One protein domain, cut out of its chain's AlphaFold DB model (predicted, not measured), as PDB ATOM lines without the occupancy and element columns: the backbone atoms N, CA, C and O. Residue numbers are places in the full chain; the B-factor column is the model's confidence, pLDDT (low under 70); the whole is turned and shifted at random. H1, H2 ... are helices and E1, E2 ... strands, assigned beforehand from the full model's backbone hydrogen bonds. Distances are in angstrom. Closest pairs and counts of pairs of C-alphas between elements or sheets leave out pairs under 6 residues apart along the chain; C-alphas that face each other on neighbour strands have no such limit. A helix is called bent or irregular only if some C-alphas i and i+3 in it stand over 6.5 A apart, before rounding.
ATOM      1  N   ALA A 994     147.933 129.298 107.559       83.00
ATOM      2  CA  ALA A 994     147.465 128.781 106.273       83.00
ATOM      3  C   ALA A 994     145.935 128.623 106.235       83.00
ATOM      4  O   ALA A 994     145.298 128.983 105.244       83.00
ATOM      5  N   THR A 995     145.345 128.150 107.335       86.88
ATOM      6  CA  THR A 995     143.891 128.017 107.485       86.88
ATOM      7  C   THR A 995     143.220 129.387 107.469       86.88
ATOM      8  O   THR A 995     142.306 129.615 106.678       86.88
ATOM      9  N   LEU A 996     143.732 130.340 108.257       86.88
ATOM     10  CA  LEU A 996     143.207 131.708 108.293       86.88
ATOM     11  C   LEU A 996     143.306 132.393 106.920       86.88
ATOM     12  O   LEU A 996     142.331 132.981 106.454       86.88
ATOM     13  N   LYS A 997     144.446 132.263 106.222       85.50
ATOM     14  CA  LYS A 997     144.619 132.772 104.846       85.50
ATOM     15  C   LYS A 997     143.615 132.144 103.876       85.50
ATOM     16  O   LYS A 997     143.154 132.822 102.962       85.50
ATOM     17  N   SER A 998     143.272 130.868 104.052       91.50
ATOM     18  CA  SER A 998     142.245 130.210 103.240       91.50
ATOM     19  C   SER A 998     140.858 130.793 103.507       91.50
ATOM     20  O   SER A 998     140.130 131.072 102.562       91.50
ATOM     21  N   TRP A 999     140.491 131.002 104.770       93.62
ATOM     22  CA  TRP A 999     139.187 131.556 105.152       93.62
ATOM     23  C   TRP A 999     139.009 133.017 104.733       93.62
ATOM     24  O   TRP A 999     137.915 133.425 104.351       93.62
ATOM     25  N   ALA A1000     140.086 133.805 104.723       89.69
ATOM     26  CA  ALA A1000     140.062 135.182 104.230       89.69
ATOM     27  C   ALA A1000     139.652 135.291 102.742       89.69
ATOM     28  O   ALA A1000     139.159 136.339 102.315       89.69
ATOM     29  N   LYS A1001     139.814 134.211 101.960       91.19
ATOM     30  CA  LYS A1001     139.441 134.141 100.536       91.19
ATOM     31  C   LYS A1001     137.959 133.855 100.283       91.19
ATOM     32  O   LYS A1001     137.549 133.928  99.128       91.19
ATOM     33  N   ASP A1002     137.163 133.548 101.309       93.69
ATOM     34  CA  ASP A1002     135.714 133.367 101.143       93.69
ATOM     35  C   ASP A1002     135.071 134.625 100.504       93.69
ATOM     36  O   ASP A1002     135.630 135.720 100.617       93.69
ATOM     37  N   PRO A1003     133.912 134.541  99.831       92.88
ATOM     38  CA  PRO A1003     133.338 135.681  99.110       92.88
ATOM     39  C   PRO A1003     133.007 136.888 100.009       92.88
ATOM     40  O   PRO A1003     132.584 136.737 101.157       92.88
ATOM     41  N   ASN A1004     133.186 138.107  99.481       94.06
ATOM     42  CA  ASN A1004     132.682 139.357 100.089       94.06
ATOM     43  C   ASN A1004     131.325 139.796  99.520       94.06
ATOM     44  O   ASN A1004     130.652 140.623 100.134       94.06
ATOM     45  N   SER A1005     130.951 139.247  98.366       93.44
ATOM     46  CA  SER A1005     129.708 139.543  97.667       93.44
ATOM     47  C   SER A1005     129.015 138.238  97.314       93.44
ATOM     48  O   SER A1005     129.670 137.304  96.852       93.44
ATOM     49  N   TYR A1006     127.707 138.194  97.525       92.31
ATOM     50  CA  TYR A1006     126.857 137.054  97.206       92.31
ATOM     51  C   TYR A1006     125.767 137.498  96.237       92.31
ATOM     52  O   TYR A1006     125.178 138.568  96.417       92.31
ATOM     53  N   VAL A1007     125.534 136.685  95.209       89.31
ATOM     54  CA  VAL A1007     124.502 136.910  94.193       89.31
ATOM     55  C   VAL A1007     123.422 135.862  94.369       89.31
ATOM     56  O   VAL A1007     123.751 134.688  94.482       89.31
ATOM     57  N   GLU A1008     122.164 136.291  94.378       89.31
ATOM     58  CA  GLU A1008     121.011 135.405  94.550       89.31
ATOM     59  C   GLU A1008     119.835 135.903  93.700       89.31
ATOM     60  O   GLU A1008     119.482 137.086  93.749       89.31
ATOM     61  N   TYR A1009     119.216 135.021  92.910       87.75
ATOM     62  CA  TYR A1009     118.115 135.397  92.023       87.75
ATOM     63  C   TYR A1009     116.765 135.212  92.717       87.75
ATOM     64  O   TYR A1009     116.303 134.101  92.957       87.75
ATOM     65  N   THR A1010     116.061 136.316  92.965       86.81
ATOM     66  CA  THR A1010     114.761 136.299  93.661       86.81
ATOM     67  C   THR A1010     113.565 136.037  92.741       86.81
ATOM     68  O   THR A1010     112.448 135.854  93.232       86.81
ATOM     69  N   ASN A1011     113.773 136.023  91.418       83.25
ATOM     70  CA  ASN A1011     112.732 135.793  90.419       83.25
ATOM     71  C   ASN A1011     112.683 134.320  89.987       83.25
ATOM     72  O   ASN A1011     113.561 133.802  89.283       83.25
ATOM     73  N   ASN A1012     111.580 133.662  90.342       73.25
ATOM     74  CA  ASN A1012     111.340 132.251  90.053       73.25
ATOM     75  C   ASN A1012     111.315 131.924  88.548       73.25
ATOM     76  O   ASN A1012     111.646 130.801  88.170       73.25
ATOM     77  N   SER A1013     111.020 132.900  87.686       74.44
ATOM     78  CA  SER A1013     110.880 132.718  86.232       74.44
ATOM     79  C   SER A1013     112.205 132.720  85.459       74.44
ATOM     80  O   SER A1013     112.215 132.395  84.274       74.44
ATOM     81  N   MET A1014     113.328 133.093  86.082       71.75
ATOM     82  CA  MET A1014     114.635 133.133  85.401       71.75
ATOM     83  C   MET A1014     115.197 131.719  85.174       71.75
ATOM     84  O   MET A1014     114.681 130.761  85.732       71.75
ATOM     85  N   VAL A1015     116.263 131.525  84.404       68.06
ATOM     86  CA  VAL A1015     116.986 130.238  84.373       68.06
ATOM     87  C   VAL A1015     118.388 130.514  84.894       68.06
ATOM     88  O   VAL A1015     119.202 131.088  84.181       68.06
ATOM     89  N   ALA A1016     118.636 130.199  86.166       63.81
ATOM     90  CA  ALA A1016     119.959 130.352  86.768       63.81
ATOM     91  C   ALA A1016     120.859 129.170  86.375       63.81
ATOM     92  O   ALA A1016     120.361 128.098  86.024       63.81
ATOM     93  N   ALA A1017     122.178 129.363  86.439       63.78
ATOM     94  CA  ALA A1017     123.152 128.324  86.110       63.78
ATOM     95  C   ALA A1017     123.104 127.134  87.092       63.78
ATOM     96  O   ALA A1017     123.355 125.999  86.684       63.78
ATOM     97  N   SER A1018     122.730 127.374  88.357       64.12
ATOM     98  CA  SER A1018     122.495 126.352  89.382       64.12
ATOM     99  C   SER A1018     121.114 126.525  90.040       64.12
ATOM    100  O   SER A1018     120.707 127.658  90.303       64.12
ATOM    101  N   PRO A1019     120.388 125.435  90.375       61.72
ATOM    102  CA  PRO A1019     119.161 125.502  91.177       61.72
ATOM    103  C   PRO A1019     119.353 126.112  92.574       61.72
ATOM    104  O   PRO A1019     118.375 126.565  93.160       61.72
ATOM    105  N   ALA A1020     120.584 126.101  93.100       61.34
ATOM    106  CA  ALA A1020     120.923 126.688  94.397       61.34
ATOM    107  C   ALA A1020     120.957 128.227  94.370       61.34
ATOM    108  O   ALA A1020     120.700 128.831  95.395       61.34
ATOM    109  N   ASP A1021     121.172 128.860  93.210       63.72
ATOM    110  CA  ASP A1021     121.241 130.332  93.079       63.72
ATOM    111  C   ASP A1021     119.842 130.995  93.052       63.72
ATOM    112  O   ASP A1021     119.666 132.099  92.522       63.72
ATOM    113  N   LYS A1022     118.816 130.258  93.496       71.81
ATOM    114  CA  LYS A1022     117.391 130.613  93.422       71.81
ATOM    115  C   LYS A1022     116.585 130.225  94.656       71.81
ATOM    116  O   LYS A1022     115.361 130.393  94.661       71.81
ATOM    117  N   ASP A1023     117.210 129.644  95.672       79.06
ATOM    118  CA  ASP A1023     116.481 129.255  96.878       79.06
ATOM    119  C   ASP A1023     116.147 130.471  97.765       79.06
ATOM    120  O   ASP A1023     115.320 130.354  98.673       79.06
ATOM    121  N   ARG A1024     116.682 131.657  97.414       89.62
ATOM    122  CA  ARG A1024     116.534 132.939  98.123       89.62
ATOM    123  C   ARG A1024     117.194 132.928  99.499       89.62
ATOM    124  O   ARG A1024     116.883 133.790 100.326       89.62
ATOM    125  N   VAL A1025     118.085 131.971  99.744       91.56
ATOM    126  CA  VAL A1025     118.774 131.767 101.010       91.56
ATOM    127  C   VAL A1025     120.272 131.911 100.790       91.56
ATOM    128  O   VAL A1025     120.939 131.042 100.243       91.56
ATOM    129  N   ILE A1026     120.846 132.990 101.314       93.06
ATOM    130  CA  ILE A1026     122.294 133.183 101.283       93.06
ATOM    131  C   ILE A1026     122.879 132.764 102.630       93.06
ATOM    132  O   ILE A1026     122.673 133.437 103.641       93.06
ATOM    133  N   ASP A1027     123.655 131.682 102.632       93.75
ATOM    134  CA  ASP A1027     124.446 131.233 103.782       93.75
ATOM    135  C   ASP A1027     125.866 131.812 103.722       93.75
ATOM    136  O   ASP A1027     126.748 131.289 103.038       93.75
ATOM    137  N   ILE A1028     126.114 132.874 104.486       95.31
ATOM    138  CA  ILE A1028     127.420 133.533 104.557       95.31
ATOM    139  C   ILE A1028     128.241 132.922 105.691       95.31
ATOM    140  O   ILE A1028     127.875 133.033 106.858       95.31
ATOM    141  N   SER A1029     129.387 132.320 105.375       94.94
ATOM    142  CA  SER A1029     130.287 131.766 106.395       94.94
ATOM    143  C   SER A1029     130.932 132.863 107.253       94.94
ATOM    144  O   SER A1029     131.569 133.785 106.732       94.94
ATOM    145  N   LEU A1030     130.830 132.748 108.583       94.75
ATOM    146  CA  LEU A1030     131.429 133.708 109.520       94.75
ATOM    147  C   LEU A1030     132.929 133.485 109.735       94.75
ATOM    148  O   LEU A1030     133.618 134.376 110.239       94.75
ATOM    149  N   ARG A1031     133.476 132.348 109.286       93.94
ATOM    150  CA  ARG A1031     134.915 132.053 109.382       93.94
ATOM    151  C   ARG A1031     135.781 133.106 108.685       93.94
ATOM    152  O   ARG A1031     136.897 133.374 109.125       93.94
ATOM    153  N   LYS A1032     135.248 133.772 107.648       93.38
ATOM    154  CA  LYS A1032     135.894 134.929 107.022       93.38
ATOM    155  C   LYS A1032     136.037 136.094 107.989       93.38
ATOM    156  O   LYS A1032     137.110 136.678 108.063       93.38
ATOM    157  N   ALA A1033     134.979 136.432 108.724       92.44
ATOM    158  CA  ALA A1033     135.009 137.520 109.695       92.44
ATOM    159  C   ALA A1033     136.046 137.241 110.789       92.44
ATOM    160  O   ALA A1033     136.829 138.121 111.138       92.44
ATOM    161  N   TYR A1034     136.101 135.994 111.272       90.50
ATOM    162  CA  TYR A1034     137.137 135.551 112.203       90.50
ATOM    163  C   TYR A1034     138.544 135.699 111.617       90.50
ATOM    164  O   TYR A1034     139.398 136.350 112.220       90.50
ATOM    165  N   ALA A1035     138.769 135.158 110.417       89.81
ATOM    166  CA  ALA A1035     140.057 135.229 109.746       89.81
ATOM    167  C   ALA A1035     140.489 136.673 109.484       89.81
ATOM    168  O   ALA A1035     141.574 137.055 109.900       89.81
ATOM    169  N   MET A1036     139.639 137.503 108.875       88.94
ATOM    170  CA  MET A1036     139.944 138.911 108.610       88.94
ATOM    171  C   MET A1036     140.269 139.669 109.893       88.94
ATOM    172  O   MET A1036     141.207 140.468 109.905       88.94
ATOM    173  N   TYR A1037     139.560 139.386 110.988       86.88
ATOM    174  CA  TYR A1037     139.848 140.025 112.262       86.88
ATOM    175  C   TYR A1037     141.218 139.621 112.809       86.88
ATOM    176  O   TYR A1037     142.050 140.483 113.089       86.88
ATOM    177  N   LYS A1038     141.479 138.313 112.904       81.50
ATOM    178  CA  LYS A1038     142.754 137.754 113.379       81.50
ATOM    179  C   LYS A1038     143.945 138.207 112.536       81.50
ATOM    180  O   LYS A1038     145.004 138.504 113.076       81.50
ATOM    181  N   LEU A1039     143.759 138.259 111.222       79.12
ATOM    182  CA  LEU A1039     144.802 138.568 110.254       79.12
ATOM    183  C   LEU A1039     145.095 140.070 110.139       79.12
ATOM    184  O   LEU A1039     146.256 140.449 109.999       79.12
ATOM    185  N   HIS A1040     144.068 140.923 110.181       77.62
ATOM    186  CA  HIS A1040     144.206 142.325 109.772       77.62
ATOM    187  C   HIS A1040     143.702 143.357 110.781       77.62
ATOM    188  O   HIS A1040     144.159 144.496 110.730       77.62
ATOM    189  N   LEU A1041     142.761 143.007 111.663       79.69
ATOM    190  CA  LEU A1041     142.106 143.987 112.543       79.69
ATOM    191  C   LEU A1041     142.620 143.931 113.985       79.69
ATOM    192  O   LEU A1041     142.566 144.936 114.691       79.69
ATOM    193  N   SER A1042     143.129 142.778 114.421       73.88
ATOM    194  CA  SER A1042     143.663 142.593 115.767       73.88
ATOM    195  C   SER A1042     145.127 143.019 115.870       73.88
ATOM    196  O   SER A1042     145.985 142.564 115.113       73.88
ATOM    197  N   THR A1043     145.436 143.855 116.861       62.03
ATOM    198  CA  THR A1043     146.812 144.256 117.202       62.03
ATOM    199  C   THR A1043     147.486 143.293 118.179       62.03
ATOM    200  O   THR A1043     148.711 143.295 118.288       62.03
ATOM    201  N   THR A1044     146.704 142.455 118.866       63.97
ATOM    202  CA  THR A1044     147.160 141.461 119.855       63.97
ATOM    203  C   THR A1044     146.988 140.021 119.378       63.97
ATOM    204  O   THR A1044     147.295 139.097 120.118       63.97
ATOM    205  N   GLU A1045     146.477 139.832 118.158       63.81
ATOM    206  CA  GLU A1045     145.990 138.550 117.635       63.81
ATOM    207  C   GLU A1045     144.808 137.975 118.435       63.81
ATOM    208  O   GLU A1045     144.343 136.881 118.153       63.81
ATOM    209  N   GLU A1046     144.216 138.704 119.380       72.50
ATOM    210  CA  GLU A1046     142.998 138.261 120.059       72.50
ATOM    211  C   GLU A1046     141.755 138.582 119.218       72.50
ATOM    212  O   GLU A1046     141.668 139.630 118.569       72.50
ATOM    213  N   TYR A1047     140.787 137.665 119.218       79.50
ATOM    214  CA  TYR A1047     139.458 137.900 118.657       79.50
ATOM    215  C   TYR A1047     138.578 138.610 119.702       79.50
ATOM    216  O   TYR A1047     138.757 138.347 120.895       79.50
ATOM    217  N   PRO A1048     137.638 139.493 119.316       82.50
ATOM    218  CA  PRO A1048     136.849 140.253 120.276       82.50
ATOM    219  C   PRO A1048     136.071 139.335 121.206       82.50
ATOM    220  O   PRO A1048     135.496 138.336 120.772       82.50
ATOM    221  N   GLN A1049     136.035 139.693 122.486       79.94
ATOM    222  CA  GLN A1049     135.220 138.972 123.452       79.94
ATOM    223  C   GLN A1049     133.757 139.402 123.341       79.94
ATOM    224  O   GLN A1049     133.438 140.591 123.328       79.94
ATOM    225  N   GLY A1050     132.873 138.413 123.276       80.94
ATOM    226  CA  GLY A1050     131.431 138.591 123.206       80.94
ATOM    227  C   GLY A1050     130.750 137.233 123.123       80.94
ATOM    228  O   GLY A1050     131.278 136.314 122.497       80.94
ATOM    229  N   ASN A1051     129.607 137.082 123.781       84.81
ATOM    230  CA  ASN A1051     128.816 135.850 123.763       84.81
ATOM    231  C   ASN A1051     127.529 135.974 122.934       84.81
ATOM    232  O   ASN A1051     126.830 134.979 122.761       84.81
ATOM    233  N   ILE A1052     127.219 137.163 122.410       88.75
ATOM    234  CA  ILE A1052     126.053 137.402 121.558       88.75
ATOM    235  C   ILE A1052     126.514 137.696 120.129       88.75
ATOM    236  O   ILE A1052     127.230 138.665 119.872       88.75
ATOM    237  N   LYS A1053     126.064 136.848 119.199       91.88
ATOM    238  CA  LYS A1053     126.229 136.985 117.749       91.88
ATOM    239  C   LYS A1053     124.946 137.563 117.154       91.88
ATOM    240  O   LYS A1053     123.863 137.056 117.437       91.88
ATOM    241  N   SER A1054     125.040 138.599 116.325       91.69
ATOM    242  CA  SER A1054     123.858 139.175 115.665       91.69
ATOM    243  C   SER A1054     124.159 139.730 114.272       91.69
ATOM    244  O   SER A1054     125.311 139.986 113.925       91.69
ATOM    245  N   GLY A1055     123.115 139.879 113.452       92.19
ATOM    246  CA  GLY A1055     123.191 140.433 112.100       92.19
ATOM    247  C   GLY A1055     122.474 141.781 111.985       92.19
ATOM    248  O   GLY A1055     121.486 142.022 112.681       92.19
ATOM    249  N   SER A1056     122.930 142.656 111.091       93.06
ATOM    250  CA  SER A1056     122.215 143.892 110.738       93.06
ATOM    251  C   SER A1056     122.298 144.208 109.246       93.06
ATOM    252  O   SER A1056     123.212 143.763 108.558       93.06
ATOM    253  N   VAL A1057     121.325 144.971 108.741       93.94
ATOM    254  CA  VAL A1057     121.393 145.572 107.405       93.94
ATOM    255  C   VAL A1057     121.973 146.970 107.585       93.94
ATOM    256  O   VAL A1057     121.348 147.822 108.211       93.94
ATOM    257  N   VAL A1058     123.176 147.198 107.062       92.44
ATOM    258  CA  VAL A1058     123.870 148.491 107.141       92.44
ATOM    259  C   VAL A1058     123.216 149.496 106.197       92.44
ATOM    260  O   VAL A1058     122.964 150.635 106.580       92.44
ATOM    261  N   TRP A1059     122.924 149.068 104.968       94.06
ATOM    262  CA  TRP A1059     122.130 149.821 103.999       94.06
ATOM    263  C   TRP A1059     121.533 148.880 102.950       94.06
ATOM    264  O   TRP A1059     122.030 147.775 102.736       94.06
ATOM    265  N   THR A1060     120.478 149.332 102.272       95.62
ATOM    266  CA  THR A1060     119.930 148.656 101.091       95.62
ATOM    267  C   THR A1060     119.334 149.657 100.103       95.62
ATOM    268  O   THR A1060     118.832 150.703 100.510       95.62
ATOM    269  N   THR A1061     119.380 149.347  98.803       96.50
ATOM    270  CA  THR A1061     118.645 150.099  97.770       96.50
ATOM    271  C   THR A1061     117.154 149.766  97.749       96.50
ATOM    272  O   THR A1061     116.388 150.488  97.120       96.50
ATOM    273  N   ASN A1062     116.739 148.671  98.390       96.44
ATOM    274  CA  ASN A1062     115.354 148.222  98.437       96.44
ATOM    275  C   ASN A1062     115.050 147.637  99.823       96.44
ATOM    276  O   ASN A1062     115.451 146.522 100.144       96.44
ATOM    277  N   THR A1063     114.305 148.379 100.642       94.00
ATOM    278  CA  THR A1063     113.946 147.962 102.008       94.00
ATOM    279  C   THR A1063     113.055 146.720 102.060       94.00
ATOM    280  O   THR A1063     112.964 146.100 103.114       94.00
ATOM    281  N   GLY A1064     112.433 146.330 100.942       94.81
ATOM    282  CA  GLY A1064     111.683 145.083 100.808       94.81
ATOM    283  C   GLY A1064     112.533 143.866 100.435       94.81
ATOM    284  O   GLY A1064     111.994 142.766 100.413       94.81
ATOM    285  N   LEU A1065     113.830 144.021 100.141       95.75
ATOM    286  CA  LEU A1065     114.674 142.938  99.623       95.75
ATOM    287  C   LEU A1065     114.926 141.818 100.642       95.75
ATOM    288  O   LEU A1065     114.741 140.645 100.326       95.75
ATOM    289  N   ILE A1066     115.351 142.171 101.856       96.19
ATOM    290  CA  ILE A1066     115.699 141.204 102.904       96.19
ATOM    291  C   ILE A1066     114.449 140.901 103.731       96.19
ATOM    292  O   ILE A1066     113.870 141.801 104.337       96.19
ATOM    293  N   GLN A1067     114.047 139.631 103.775       95.06
ATOM    294  CA  GLN A1067     112.916 139.164 104.574       95.06
ATOM    295  C   GLN A1067     113.292 139.068 106.054       95.06
ATOM    296  O   GLN A1067     112.586 139.587 106.917       95.06
ATOM    297  N   ASN A1068     114.397 138.383 106.349       94.44
ATOM    298  CA  ASN A1068     114.969 138.264 107.685       94.44
ATOM    299  C   ASN A1068     116.450 137.859 107.597       94.44
ATOM    300  O   ASN A1068     116.960 137.512 106.527       94.44
ATOM    301  N   MET A1069     117.132 137.913 108.740       94.44
ATOM    302  CA  MET A1069     118.480 137.381 108.904       94.44
ATOM    303  C   MET A1069     118.587 136.664 110.242       94.44
ATOM    304  O   MET A1069     117.999 137.108 111.230       94.44
ATOM    305  N   GLU A1070     119.386 135.608 110.284       94.50
ATOM    306  CA  GLU A1070     119.662 134.861 111.506       94.50
ATOM    307  C   GLU A1070     121.109 134.368 111.543       94.50
ATOM    308  O   GLU A1070     121.746 134.162 110.508       94.50
ATOM    309  N   ILE A1071     121.632 134.184 112.755       94.38
ATOM    310  CA  ILE A1071     122.908 133.505 112.960       94.38
ATOM    311  C   ILE A1071     122.612 132.024 113.172       94.38
ATOM    312  O   ILE A1071     121.887 131.659 114.096       94.38
ATOM    313  N   ILE A1072     123.198 131.183 112.328       94.81
ATOM    314  CA  ILE A1072     123.215 129.737 112.517       94.81
ATOM    315  C   ILE A1072     124.496 129.420 113.272       94.81
ATOM    316  O   ILE A1072     125.588 129.456 112.702       94.81
ATOM    317  N   ASP A1073     124.327 129.184 114.569       88.12
ATOM    318  CA  ASP A1073     125.423 128.964 115.504       88.12
ATOM    319  C   ASP A1073     126.054 127.577 115.310       88.12
ATOM    320  O   ASP A1073     125.374 126.580 115.048       88.12
ATOM    321  N   GLY A1074     127.368 127.519 115.451       88.00
ATOM    322  CA  GLY A1074     128.205 126.352 115.250       88.00
ATOM    323  C   GLY A1074     129.618 126.587 115.784       88.00
ATOM    324  O   GLY A1074     129.865 127.407 116.670       88.00
ATOM    325  N   THR A1075     130.572 125.826 115.261       88.31
ATOM    326  CA  THR A1075     131.998 126.100 115.479       88.31
ATOM    327  C   THR A1075     132.456 127.242 114.570       88.31
ATOM    328  O   THR A1075     131.759 127.593 113.616       88.31
ATOM    329  N   LYS A1076     133.654 127.803 114.784       86.69
ATOM    330  CA  LYS A1076     134.146 128.925 113.956       86.69
ATOM    331  C   LYS A1076     134.230 128.584 112.463       86.69
ATOM    332  O   LYS A1076     134.168 129.480 111.632       86.69
ATOM    333  N   GLU A1077     134.354 127.305 112.117       89.56
ATOM    334  CA  GLU A1077     134.377 126.793 110.744       89.56
ATOM    335  C   GLU A1077     132.991 126.680 110.103       89.56
ATOM    336  O   GLU A1077     132.898 126.651 108.874       89.56
ATOM    337  N   THR A1078     131.942 126.550 110.920       92.00
ATOM    338  CA  THR A1078     130.585 126.174 110.490       92.00
ATOM    339  C   THR A1078     129.528 127.239 110.773       92.00
ATOM    340  O   THR A1078     128.455 127.177 110.174       92.00
ATOM    341  N   ASP A1079     129.847 128.223 111.614       92.81
ATOM    342  CA  ASP A1079     129.043 129.410 111.889       92.81
ATOM    343  C   ASP A1079     128.655 130.160 110.607       92.81
ATOM    344  O   ASP A1079     129.510 130.466 109.763       92.81
ATOM    345  N   LYS A1080     127.376 130.535 110.487       95.81
ATOM    346  CA  LYS A1080     126.854 131.262 109.321       95.81
ATOM    347  C   LYS A1080     125.939 132.423 109.699       95.81
ATOM    348  O   LYS A1080     125.176 132.342 110.656       95.81
ATOM    349  N   LEU A1081     125.958 133.472 108.883       96.31
ATOM    350  CA  LEU A1081     124.880 134.452 108.777       96.31
ATOM    351  C   LEU A1081     123.990 134.042 107.603       96.31
ATOM    352  O   LEU A1081     124.415 134.120 106.451       96.31
ATOM    353  N   ARG A1082     122.766 133.605 107.898       96.31
ATOM    354  CA  ARG A1082     121.755 133.312 106.885       96.31
ATOM    355  C   ARG A1082     120.955 134.568 106.580       96.31
ATOM    356  O   ARG A1082     120.425 135.204 107.491       96.31
ATOM    357  N   VAL A1083     120.851 134.907 105.300       96.75
ATOM    358  CA  VAL A1083     120.055 136.028 104.790       96.75
ATOM    359  C   VAL A1083     118.972 135.469 103.878       96.75
ATOM    360  O   VAL A1083     119.282 134.905 102.832       96.75
ATOM    361  N   ASN A1084     117.708 135.637 104.265       95.44
ATOM    362  CA  ASN A1084     116.569 135.216 103.453       95.44
ATOM    363  C   ASN A1084     116.026 136.414 102.665       95.44
ATOM    364  O   ASN A1084     115.763 137.475 103.241       95.44
ATOM    365  N   LEU A1085     115.858 136.251 101.353       95.12
ATOM    366  CA  LEU A1085     115.384 137.296 100.445       95.12
ATOM    367  C   LEU A1085     113.904 137.116 100.092       95.12
ATOM    368  O   LEU A1085     113.417 135.999  99.910       95.12
ATOM    369  N   ASN A1086     113.183 138.228  99.952       93.94
ATOM    370  CA  ASN A1086     111.807 138.210  99.463       93.94
ATOM    371  C   ASN A1086     111.765 137.939  97.950       93.94
ATOM    372  O   ASN A1086     112.596 138.422  97.180       93.94
ATOM    373  N   GLU A1087     110.758 137.186  97.514       91.56
ATOM    374  CA  GLU A1087     110.545 136.858  96.102       91.56
ATOM    375  C   GLU A1087     110.286 138.108  95.245       91.56
ATOM    376  O   GLU A1087     109.584 139.027  95.669       91.56
ATOM    377  N   ASN A1088     110.812 138.116  94.015       89.44
ATOM    378  CA  ASN A1088     110.655 139.192  93.026       89.44
ATOM    379  C   ASN A1088     111.083 140.586  93.533       89.44
ATOM    380  O   ASN A1088     110.580 141.604  93.056       89.44
ATOM    381  N   GLN A1089     111.992 140.639  94.510       93.56
ATOM    382  CA  GLN A1089     112.621 141.872  94.978       93.56
ATOM    383  C   GLN A1089     114.053 141.954  94.463       93.56
ATOM    384  O   GLN A1089     114.823 141.007  94.601       93.56
ATOM    385  N   TYR A1090     114.421 143.104  93.911       92.31
ATOM    386  CA  TYR A1090     115.746 143.333  93.338       92.31
ATOM    387  C   TYR A1090     116.442 144.477  94.063       92.31
ATOM    388  O   TYR A1090     115.791 145.376  94.609       92.31
ATOM    389  N   GLY A1091     117.769 144.458  94.066       93.75
ATOM    390  CA  GLY A1091     118.570 145.523  94.646       93.75
ATOM    391  C   GLY A1091     119.879 145.046  95.249       93.75
ATOM    392  O   GLY A1091     120.332 143.922  95.046       93.75
ATOM    393  N   ASN A1092     120.491 145.949  96.002       96.50
ATOM    394  CA  ASN A1092     121.731 145.728  96.720       96.50
ATOM    395  C   ASN A1092     121.491 145.940  98.210       96.50
ATOM    396  O   ASN A1092     120.717 146.817  98.603       96.50
ATOM    397  N   ALA A1093     122.182 145.178  99.041       97.12
ATOM    398  CA  ALA A1093     122.245 145.408 100.473       97.12
ATOM    399  C   ALA A1093     123.656 145.146 100.991       97.12
ATOM    400  O   ALA A1093     124.382 144.320 100.445       97.12
ATOM    401  N   VAL A1094     124.039 145.826 102.066       97.50
ATOM    402  CA  VAL A1094     125.194 145.432 102.873       97.50
ATOM    403  C   VAL A1094     124.682 144.919 104.203       97.50
ATOM    404  O   VAL A1094     123.977 145.630 104.918       97.50
ATOM    405  N   VAL A1095     125.047 143.683 104.521       96.75
ATOM    406  CA  VAL A1095     124.722 143.019 105.783       96.75
ATOM    407  C   VAL A1095     125.982 142.904 106.634       96.75
ATOM    408  O   VAL A1095     127.078 142.724 106.103       96.75
ATOM    409  N   ALA A1096     125.854 143.030 107.947       95.38
ATOM    410  CA  ALA A1096     126.974 143.009 108.879       95.38
ATOM    411  C   ALA A1096     126.771 141.981 109.987       95.38
ATOM    412  O   ALA A1096     125.660 141.801 110.482       95.38
ATOM    413  N   PHE A1097     127.870 141.349 110.393       94.88
ATOM    414  CA  PHE A1097     127.955 140.494 111.568       94.88
ATOM    415  C   PHE A1097     128.520 141.288 112.747       94.88
ATOM    416  O   PHE A1097     129.555 141.952 112.628       94.88
ATOM    417  N   HIS A1098     127.847 141.185 113.886       92.88
ATOM    418  CA  HIS A1098     128.209 141.814 115.145       92.88
ATOM    419  C   HIS A1098     128.529 140.760 116.200       92.88
ATOM    420  O   HIS A1098     127.848 139.735 116.290       92.88
ATOM    421  N   LEU A1099     129.516 141.067 117.038       91.75
ATOM    422  CA  LEU A1099     129.873 140.262 118.198       91.75
ATOM    423  C   LEU A1099     130.034 141.172 119.410       91.75
ATOM    424  O   LEU A1099     130.846 142.095 119.395       91.75
ATOM    425  N   GLY A1100     129.273 140.905 120.462       89.12
ATOM    426  CA  GLY A1100     129.333 141.676 121.696       89.12
ATOM    427  C   GLY A1100     128.579 140.994 122.826       89.12
ATOM    428  O   GLY A1100     128.431 139.772 122.842       89.12
ATOM    429  N   ASN A1101     128.120 141.797 123.783       88.69
ATOM    430  CA  ASN A1101     127.444 141.314 124.991       88.69
ATOM    431  C   ASN A1101     125.985 141.782 125.089       88.69
ATOM    432  O   ASN A1101     125.302 141.395 126.034       88.69
ATOM    433  N   SER A1102     125.507 142.646 124.181       84.06
ATOM    434  CA  SER A1102     124.187 143.277 124.321       84.06
ATOM    435  C   SER A1102     123.114 142.662 123.418       84.06
ATOM    436  O   SER A1102     121.991 142.428 123.871       84.06
ATOM    437  N   GLY A1103     123.421 142.435 122.138       81.12
ATOM    438  CA  GLY A1103     122.446 142.123 121.091       81.12
ATOM    439  C   GLY A1103     121.365 143.193 120.899       81.12
ATOM    440  O   GLY A1103     120.348 142.919 120.266       81.12
ATOM    441  N   GLN A1104     121.523 144.383 121.494       85.12
ATOM    442  CA  GLN A1104     120.451 145.373 121.581       85.12
ATOM    443  C   GLN A1104     120.487 146.363 120.414       85.12
ATOM    444  O   GLN A1104     121.538 146.885 120.031       85.12
ATOM    445  N   TRP A1105     119.294 146.700 119.922       83.88
ATOM    446  CA  TRP A1105     119.065 147.843 119.046       83.88
ATOM    447  C   TRP A1105     118.648 149.054 119.877       83.88
ATOM    448  O   TRP A1105     117.664 149.004 120.612       83.88
ATOM    449  N   ALA A1106     119.367 150.163 119.729       84.12
ATOM    450  CA  ALA A1106     119.004 151.440 120.337       84.12
ATOM    451  C   ALA A1106     119.225 152.572 119.329       84.12
ATOM    452  O   ALA A1106     120.185 152.552 118.561       84.12
ATOM    453  N   ASN A1107     118.318 153.555 119.307       83.25
ATOM    454  CA  ASN A1107     118.382 154.719 118.409       83.25
ATOM    455  C   ASN A1107     118.587 154.358 116.921       83.25
ATOM    456  O   ASN A1107     119.331 155.029 116.212       83.25
ATOM    457  N   GLY A1108     117.956 153.276 116.451       77.00
ATOM    458  CA  GLY A1108     118.043 152.844 115.051       77.00
ATOM    459  C   GLY A1108     119.371 152.191 114.649       77.00
ATOM    460  O   GLY A1108     119.629 152.061 113.456       77.00
ATOM    461  N   LYS A1109     120.215 151.773 115.605       81.62
ATOM    462  CA  LYS A1109     121.491 151.093 115.334       81.62
ATOM    463  C   LYS A1109     121.741 149.932 116.304       81.62
ATOM    464  O   LYS A1109     121.446 150.036 117.498       81.62
ATOM    465  N   MET A1110     122.336 148.853 115.796       85.94
ATOM    466  CA  MET A1110     122.889 147.770 116.615       85.94
ATOM    467  C   MET A1110     124.057 148.297 117.470       85.94
ATOM    468  O   MET A1110     124.954 148.958 116.942       85.94
ATOM    469  N   GLN A1111     124.029 148.041 118.781       87.75
ATOM    470  CA  GLN A1111     125.014 148.595 119.726       87.75
ATOM    471  C   GLN A1111     126.326 147.806 119.786       87.75
ATOM    472  O   GLN A1111     127.370 148.379 120.096       87.75
ATOM    473  N   ASP A1112     126.290 146.512 119.468       90.88
ATOM    474  CA  ASP A1112     127.494 145.685 119.420       90.88
ATOM    475  C   ASP A1112     128.384 146.064 118.218       90.88
ATOM    476  O   ASP A1112     127.874 146.463 117.161       90.88
ATOM    477  N   PRO A1113     129.719 145.948 118.337       89.56
ATOM    478  CA  PRO A1113     130.634 146.298 117.259       89.56
ATOM    479  C   PRO A1113     130.469 145.362 116.055       89.56
ATOM    480  O   PRO A1113     130.272 144.155 116.198       89.56
ATOM    481  N   ILE A1114     130.576 145.936 114.855       91.81
ATOM    482  CA  ILE A1114     130.646 145.171 113.607       91.81
ATOM    483  C   ILE A1114     132.014 144.496 113.540       91.81
ATOM    484  O   ILE A1114     133.040 145.166 113.650       91.81
ATOM    485  N   ILE A1115     132.023 143.185 113.310       91.94
ATOM    486  CA  ILE A1115     133.245 142.417 113.061       91.94
ATOM    487  C   ILE A1115     133.577 142.408 111.571       91.94
ATOM    488  O   ILE A1115     134.731 142.591 111.192       91.94
ATOM    489  N   TRP A1116     132.569 142.186 110.725       94.75
ATOM    490  CA  TRP A1116     132.715 142.165 109.271       94.75
ATOM    491  C   TRP A1116     131.373 142.411 108.575       94.75
ATOM    492  O   TRP A1116     130.312 142.244 109.182       94.75
ATOM    493  N   SER A1117     131.412 142.788 107.297       95.31
ATOM    494  CA  SER A1117     130.221 143.010 106.473       95.31
ATOM    495  C   SER A1117     130.385 142.453 105.062       95.31
ATOM    496  O   SER A1117     131.498 142.398 104.542       95.31
ATOM    497  N   TRP A1118     129.268 142.100 104.433       97.31
ATOM    498  CA  TRP A1118     129.197 141.520 103.093       97.31
ATOM    499  C   TRP A1118     128.163 142.244 102.243       97.31
ATOM    500  O   TRP A1118     127.180 142.786 102.752       97.31
ATOM    501  N   HIS A1119     128.382 142.226 100.935       97.56
ATOM    502  CA  HIS A1119     127.435 142.718  99.946       97.56
ATOM    503  C   HIS A1119     126.521 141.581  99.482       97.56
ATOM    504  O   HIS A1119     126.970 140.486  99.156       97.56
ATOM    505  N   VAL A1120     125.226 141.859  99.454       95.75
ATOM    506  CA  VAL A1120     124.190 141.000  98.890       95.75
ATOM    507  C   VAL A1120     123.637 141.692  97.655       95.75
ATOM    508  O   VAL A1120     123.209 142.850  97.722       95.75
ATOM    509  N   TRP A1121     123.644 140.982  96.534       93.50
ATOM    510  CA  TRP A1121     123.160 141.470  95.253       93.50
ATOM    511  C   TRP A1121     122.065 140.554  94.712       93.50
ATOM    512  O   TRP A1121     122.305 139.387  94.416       93.50
ATOM    513  N   ALA A1122     120.866 141.107  94.551       92.50
ATOM    514  CA  ALA A1122     119.756 140.461  93.865       92.50
ATOM    515  C   ALA A1122     119.494 141.196  92.545       92.50
ATOM    516  O   ALA A1122     118.786 142.213  92.542       92.50
ATOM    517  N   PRO A1123     120.113 140.772  91.432       89.19
ATOM    518  CA  PRO A1123     119.934 141.431  90.149       89.19
ATOM    519  C   PRO A1123     118.541 141.170  89.566       89.19
ATOM    520  O   PRO A1123     117.942 140.116  89.767       89.19
TER     521      PRO A1123
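Overview. This is residues 994 to 1123 of the 1139 residues of the protein "Hypothetical protein" of Rotaria socialis (UniProt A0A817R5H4). The model is a sandwich, two sheets face to face, with the strongly twisted sheet of E1, E7, E6 and E3 on one side and the smaller sheet of E2, E5 and E4 on the other. H3 packs on E7 toward one end of the sandwich and H1 packs on H3, while the short H2 lies toward the other end, in the connection from E1 to E2. The printed part has 130 residues with three named helices and seven named strands, in the order H1 E1 H2 E2 H3 E3 E4 E5 E6 E7, and its class is mixed, helices and strands. The larger sheet is mixed, in the order E1 E7 E6 E3, and the smaller is antiparallel, in the order E2 E5 E4. The whole is compact, with a radius of gyration of the C-alphas of 15.3 A and spans of 50 by 40 by 22 A.

Along the chain. H1 takes residues 994 to 999, with C-alpha 994 at (147.465, 128.781, 106.273). E1 follows at residues 1005 to 1007, then H2 at residues 1019 to 1022. E2 is residues 1025 to 1029, 12.7 A long from first to last C-alpha. H3, residues 1031 to 1041, is the longest helix at 14.3 A, and its C-alpha 1031 is at (134.915, 132.053, 109.382). It is neither bent nor irregular, but only just: C-alphas 1038 and 1041 are 6.3 A apart. E3 is residues 1052 to 1060, 24.1 A; E4 is residues 1066 to 1072, 16.7 A; E5 is residues 1080 to 1085, 15.7 A. E6, residues 1091 to 1100, is the longest strand by residues and measures 29.4 A. E7 is residues 1114 to 1122, 23.0 A, with C-alpha 1122 at (119.756, 140.461, 93.865).

Arrangement. In the larger sheet the inner strands E7 and E6 form an antiparallel hairpin, with N 1095 and O 1118 2.9 A apart, within hydrogen-bond range. E3, an edge strand, is antiparallel to E6, with N 1056 and O 1096 at 2.9 A. E1, the other edge strand, is parallel to E7, with N 1006 and O 1119 at 2.9 A. In the smaller sheet E5 is the inner strand; it forms a hairpin with E4, with N 1082 and O 1070 at 2.9 A, and is antiparallel to E2, with N 1081 and O 1028 at 2.8 A. The parts of the two sheets that face each other are 8.9 A centre to centre, and their best planes are 20 degrees apart. The closest C-alphas of E3 and E4, those of Ser 1054 and Ile 1071, are 6.4 A apart. H3 is on the larger sheet at a height over the sheet of 6.4 A, over E7 and slantwise to the strands at 42 degrees on the local plane; their closest C-alphas, those of Ala 1033 and Trp 1116, are 5.2 A apart. H1 and H3 touch at a steep tilt of 64 degrees, opposite ways, closest at the C-alphas of Leu 996 and Ala 1035, 4.9 A. H2 is on neither sheet and is apart from H1 and H3. In H1 and H3 every O i to N i+4 pair is within hydrogen-bond range; H2 is too short for such a pair, and its one O i to N i+3 pair is not within range.

Size, cuts and confidence. The two C-alphas farthest apart, those of Ser 1013 and Thr 1044, are 50.2 A from each other. The printed part has no cut. The long links are E1 to H2 and E6 to E7; within the latter, residues 1105 to 1106 pair antiparallel with residues 1109 to 1110. The mean pLDDT of the printed part is 87.7, with residues 1015 to 1021 and 1043 to 1045 under 70.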